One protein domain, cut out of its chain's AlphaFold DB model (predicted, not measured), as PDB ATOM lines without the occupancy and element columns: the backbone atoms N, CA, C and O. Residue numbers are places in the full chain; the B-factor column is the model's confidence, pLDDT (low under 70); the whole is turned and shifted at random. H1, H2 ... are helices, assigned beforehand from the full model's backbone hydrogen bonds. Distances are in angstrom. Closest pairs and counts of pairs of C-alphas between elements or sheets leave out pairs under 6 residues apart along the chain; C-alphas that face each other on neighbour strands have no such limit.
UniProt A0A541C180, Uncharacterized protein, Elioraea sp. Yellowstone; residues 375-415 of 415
ATOM      1  N   PRO A 375     -51.494   6.932 -56.043       91.25
ATOM      2  CA  PRO A 375     -51.856   5.758 -55.273       91.25
ATOM      3  C   PRO A 375     -51.461   5.955 -53.812       91.25
ATOM      4  O   PRO A 375     -50.407   6.528 -53.518       91.25
ATOM      5  N   ARG A 376     -52.268   5.438 -52.881       94.00
ATOM      6  CA  ARG A 376     -51.995   5.558 -51.439       94.00
ATOM      7  C   ARG A 376     -50.577   5.105 -51.076       94.00
ATOM      8  O   ARG A 376     -49.947   5.731 -50.233       94.00
ATOM      9  N   ALA A 377     -50.057   4.076 -51.748       94.38
ATOM     10  CA  ALA A 377     -48.685   3.606 -51.572       94.38
ATOM     11  C   ALA A 377     -47.634   4.675 -51.929       94.38
ATOM     12  O   ALA A 377     -46.697   4.880 -51.169       94.38
ATOM     13  N   HIS A 378     -47.812   5.414 -53.031       94.69
ATOM     14  CA  HIS A 378     -46.901   6.500 -53.413       94.69
ATOM     15  C   HIS A 378     -46.980   7.679 -52.443       94.69
ATOM     16  O   HIS A 378     -45.953   8.272 -52.119       94.69
ATOM     17  N   LEU A 379     -48.183   8.005 -51.951       95.62
ATOM     18  CA  LEU A 379     -48.347   9.014 -50.902       95.62
ATOM     19  C   LEU A 379     -47.639   8.585 -49.613       95.62
ATOM     20  O   LEU A 379     -46.932   9.393 -49.024       95.62
ATOM     21  N   GLN A 380     -47.764   7.315 -49.216       96.25
ATOM     22  CA  GLN A 380     -47.062   6.767 -48.057       96.25
ATOM     23  C   GLN A 380     -45.541   6.884 -48.234       96.25
ATOM     24  O   GLN A 380     -44.877   7.462 -47.384       96.25
ATOM     25  N   THR A 381     -44.993   6.466 -49.380       95.38
ATOM     26  CA  THR A 381     -43.559   6.625 -49.685       95.38
ATOM     27  C   THR A 381     -43.111   8.089 -49.670       95.38
ATOM     28  O   THR A 381     -42.017   8.392 -49.194       95.38
ATOM     29  N   LEU A 382     -43.938   9.010 -50.174       93.88
ATOM     30  CA  LEU A 382     -43.644  10.441 -50.131       93.88
ATOM     31  C   LEU A 382     -43.580  10.950 -48.689       93.88
ATOM     32  O   LEU A 382     -42.612  11.622 -48.336       93.88
ATOM     33  N   PHE A 383     -44.576  10.627 -47.864       94.19
ATOM     34  CA  PHE A 383     -44.652  11.087 -46.477       94.19
ATOM     35  C   PHE A 383     -43.669  10.377 -45.541       94.19
ATOM     36  O   PHE A 383     -43.261  10.975 -44.552       94.19
ATOM     37  N   ASP A 384     -43.217   9.171 -45.882       94.56
ATOM     38  CA  ASP A 384     -42.148   8.472 -45.161       94.56
ATOM     39  C   ASP A 384     -40.751   8.962 -45.569       94.56
ATOM     40  O   ASP A 384     -39.760   8.703 -44.878       94.56
ATOM     41  N   SER A 385     -40.645   9.695 -46.682       94.12
ATOM     42  CA  SER A 385     -39.359  10.199 -47.154       94.12
ATOM     43  C   SER A 385     -38.718  11.173 -46.147       94.12
ATOM     44  O   SER A 385     -39.426  11.920 -45.463       94.12
ATOM     45  N   PRO A 386     -37.373  11.257 -46.098       94.19
ATOM     46  CA  PRO A 386     -36.656  12.178 -45.207       94.19
ATOM     47  C   PRO A 386     -37.031  13.660 -45.348       94.19
ATOM     48  O   PRO A 386     -36.757  14.454 -44.452       94.19
ATOM     49  N   LEU A 387     -37.677  14.053 -46.451       88.88
ATOM     50  CA  LEU A 387     -38.213  15.406 -46.619       88.88
ATOM     51  C   LEU A 387     -39.333  15.722 -45.616       88.88
ATOM     52  O   LEU A 387     -39.467  16.871 -45.209       88.88
ATOM     53  N   TRP A 388     -40.108  14.713 -45.207       89.69
ATOM     54  CA  TRP A 388     -41.260  14.854 -44.311       89.69
ATOM     55  C   TRP A 388     -40.998  14.314 -42.902       89.69
ATOM     56  O   TRP A 388     -41.572  14.824 -41.939       89.69
ATOM     57  N   THR A 389     -40.111  13.325 -42.763       93.50
ATOM     58  CA  THR A 389     -39.766  12.704 -41.471       93.50
ATOM     59  C   THR A 389     -38.505  13.280 -40.820       93.50
ATOM     60  O   THR A 389     -38.291  13.079 -39.625       93.50
ATOM     61  N   GLY A 390     -37.704  14.048 -41.566       93.25
ATOM     62  CA  GLY A 390     -36.455  14.651 -41.103       93.25
ATOM     63  C   GLY A 390     -35.252  14.160 -41.907       93.25
ATOM     64  O   GLY A 390     -35.076  12.967 -42.166       93.25
ATOM     65  N   CYS A 391     -34.390  15.098 -42.294       94.38
ATOM     66  CA  CYS A 391     -33.206  14.830 -43.098       94.38
ATOM     67  C   CYS A 391     -31.911  15.089 -42.323       94.38
ATOM     68  O   CYS A 391     -31.894  15.666 -41.232       94.38
ATOM     69  N   LYS A 392     -30.785  14.636 -42.877       94.81
ATOM     70  CA  LYS A 392     -29.459  14.783 -42.255       94.81
ATOM     71  C   LYS A 392     -28.912  16.215 -42.302       94.81
ATOM     72  O   LYS A 392     -27.984  16.538 -41.567       94.81
ATOM     73  N   GLY A 393     -29.463  17.071 -43.163       91.81
ATOM     74  CA  GLY A 393     -29.100  18.484 -43.288       91.81
ATOM     75  C   GLY A 393     -29.481  19.072 -44.649       91.81
ATOM     76  O   GLY A 393     -29.881  18.346 -45.558       91.81
ATOM     77  N   ALA A 394     -29.314  20.388 -44.817       88.50
ATOM     78  CA  ALA A 394     -29.806  21.136 -45.986       88.50
ATOM     79  C   ALA A 394     -29.292  20.664 -47.345       88.50
ATOM     80  O   ALA A 394     -30.035  20.703 -48.324       88.50
ATOM     81  N   THR A 395     -28.065  20.157 -47.394       91.31
ATOM     82  CA  THR A 395     -27.443  19.606 -48.602       91.31
ATOM     83  C   THR A 395     -27.664  18.098 -48.762       91.31
ATOM     84  O   THR A 395     -27.385  17.550 -49.825       91.31
ATOM     85  N   ARG A 396     -28.197  17.413 -47.739       91.50
ATOM     86  CA  ARG A 396     -28.393  15.950 -47.686       91.50
ATOM     87  C   ARG A 396     -29.847  15.583 -47.383       91.50
ATOM     88  O   ARG A 396     -30.141  14.777 -46.506       91.50
ATOM     89  N   ARG A 397     -30.770  16.172 -48.149       90.00
ATOM     90  CA  ARG A 397     -32.227  16.029 -47.967       90.00
ATOM     91  C   ARG A 397     -32.781  14.631 -48.259       90.00
ATOM     92  O   ARG A 397     -33.902  14.333 -47.873       90.00
ATOM     93  N   LYS A 398     -32.015  13.788 -48.957       91.00
ATOM     94  CA  LYS A 398     -32.394  12.404 -49.287       91.00
ATOM     95  C   LYS A 398     -31.994  11.394 -48.209       91.00
ATOM     96  O   LYS A 398     -32.447  10.259 -48.259       91.00
ATOM     97  N   GLU A 399     -31.134  11.782 -47.268       94.75
ATOM     98  CA  GLU A 399     -30.693  10.925 -46.165       94.75
ATOM     99  C   GLU A 399     -31.534  11.223 -44.924       94.75
ATOM    100  O   GLU A 399     -31.688  12.390 -44.553       94.75
ATOM    101  N   ALA A 400     -32.039  10.177 -44.266       94.19
ATOM    102  CA  ALA A 400     -32.769  10.305 -43.010       94.19
ATOM    103  C   ALA A 400     -31.903  10.979 -41.932       94.19
ATOM    104  O   ALA A 400     -30.712  10.687 -41.783       94.19
ATOM    105  N   GLY A 401     -32.502  11.891 -41.171       94.38
ATOM    106  CA  GLY A 401     -31.841  12.577 -40.067       94.38
ATOM    107  C   GLY A 401     -32.826  13.342 -39.193       94.38
ATOM    108  O   GLY A 401     -34.033  13.191 -39.316       94.38
ATOM    109  N   ARG A 402     -32.312  14.146 -38.260       93.56
ATOM    110  CA  ARG A 402     -33.143  14.817 -37.241       93.56
ATOM    111  C   ARG A 402     -33.560  16.239 -37.616       93.56
ATOM    112  O   ARG A 402     -34.250  16.888 -36.836       93.56
ATOM    113  N   VAL A 403     -33.117  16.745 -38.766       92.81
ATOM    114  CA  VAL A 403     -33.339  18.134 -39.166       92.81
ATOM    115  C   VAL A 403     -34.535  18.201 -40.109       92.81
ATOM    116  O   VAL A 403     -34.467  17.740 -41.248       92.81
ATOM    117  N   LEU A 404     -35.626  18.799 -39.641       90.75
ATOM    118  CA  LEU A 404     -36.715  19.250 -40.504       90.75
ATOM    119  C   LEU A 404     -36.366  20.640 -41.020       90.75
ATOM    120  O   LEU A 404     -36.054  21.538 -40.241       90.75
ATOM    121  N   ILE A 405     -36.381  20.799 -42.337       87.19
ATOM    122  CA  ILE A 405     -36.081  22.071 -42.984       87.19
ATOM    123  C   ILE A 405     -37.406  22.676 -43.403       87.19
ATOM    124  O   ILE A 405     -38.143  22.062 -44.172       87.19
ATOM    125  N   GLU A 406     -37.702  23.865 -42.888       82.50
ATOM    126  CA  GLU A 406     -38.857  24.625 -43.343       82.50
ATOM    127  C   GLU A 406     -38.580  25.177 -44.741       82.50
ATOM    128  O   GLU A 406     -37.825  26.131 -44.921       82.50
ATOM    129  N   ASP A 407     -39.200  24.562 -45.739       74.00
ATOM    130  CA  ASP A 407     -39.319  25.133 -47.073       74.00
ATOM    131  C   ASP A 407     -40.717  25.764 -47.203       74.00
ATOM    132  O   ASP A 407     -41.633  25.427 -46.452       74.00
ATOM    133  N   GLY A 408     -40.948  26.632 -48.193       70.06
ATOM    134  CA  GLY A 408     -42.256  27.283 -48.417       70.06
ATOM    135  C   GLY A 408     -43.455  26.343 -48.671       70.06
ATOM    136  O   GLY A 408     -44.549  26.824 -48.948       70.06
ATOM    137  N   TRP A 409     -43.254  25.025 -48.590       57.59
ATOM    138  CA  TRP A 409     -44.240  23.965 -48.795       57.59
ATOM    139  C   TRP A 409     -44.481  23.085 -47.556       57.59
ATOM    140  O   TRP A 409     -45.426  22.299 -47.565       57.59
ATOM    141  N   THR A 410     -43.674  23.187 -46.492       57.25
ATOM    142  CA  THR A 410     -43.948  22.445 -45.252       57.25
ATOM    143  C   THR A 410     -45.041  23.164 -44.458       57.25
ATOM    144  O   THR A 410     -44.907  24.367 -44.216       57.25
ATOM    145  N   PRO A 411     -46.123  22.479 -44.041       51.97
ATOM    146  CA  PRO A 411     -47.158  23.100 -43.227       51.97
ATOM    147  C   PRO A 411     -46.529  23.621 -41.936       51.97
ATOM    148  O   PRO A 411     -45.910  22.860 -41.189       51.97
ATOM    149  N   ARG A 412     -46.673  24.930 -41.685       51.25
ATOM    150  CA  ARG A 412     -46.282  25.534 -40.409       51.25
ATOM    151  C   ARG A 412     -46.986  24.754 -39.311       51.25
ATOM    152  O   ARG A 412     -48.212  24.780 -39.232       51.25
ATOM    153  N   LYS A 413     -46.221  24.065 -38.464       52.22
ATOM    154  CA  LYS A 413     -46.760  23.584 -37.196       52.22
ATOM    155  C   LYS A 413     -47.022  24.825 -36.348       52.22
ATOM    156  O   LYS A 413     -46.114  25.326 -35.693       52.22
ATOM    157  N   THR A 414     -48.241  25.353 -36.411       50.75
ATOM    158  CA  THR A 414     -48.764  26.240 -35.373       50.75
ATOM    159  C   THR A 414     -48.716  25.453 -34.070       50.75
ATOM    160  O   THR A 414     -49.445  24.471 -33.920       50.75
ATOM    161  N   ARG A 415     -47.766  25.809 -33.206       42.44
ATOM    162  CA  ARG A 415     -47.777  25.421 -31.798       42.44
ATOM    163  C   ARG A 415     -48.749  26.300 -31.039       42.44
ATOM    164  O   ARG A 415     -48.813  27.500 -31.389       42.44
TER     165      ARG A 415
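This is residues 375 to 415 of the 415 residues of an uncharacterized protein of Elioraea sp. Yellowstone (UniProt A0A541C180). There is little regular structure here: a short helix, H1, sticks out with residues 375 to 383 from a loop-rich body, where the one-turn H2 leads into a long winding stretch, residues 390 to 415, with no named element. Of the 41 residues printed, only 13 are in named elements, H1 then H2, with no named strand; the class is all helix. The printed part is only just compact, close to loose, with a radius of gyration of the C-alphas of 10.9 A and spans of 27 by 25 by 16 A.

Start at H1, residues 376 to 384, where every O i to N i+4 pair is within hydrogen-bond range. A tight link, Ser 385, brings you to H2, residues 386 to 389, too short for such a pair. The two are close but not clearly touching; their closest C-alphas, of Phe 383 and Thr 389, are 7.2 A apart.

Find C-alpha 376 at (-51.995, 5.558, -51.439); from there H1 runs 12.0 A to C-alpha 384. H2 runs 4.9 A and ends at C-alpha 389, at (-39.766, 12.704, -41.471).

The C-alphas farthest apart, of Pro 375 and Arg 415, the chain's last residue, are 30.9 A apart. The printed part has no cut. Look for pLDDT under 70 at residues 409 to 415.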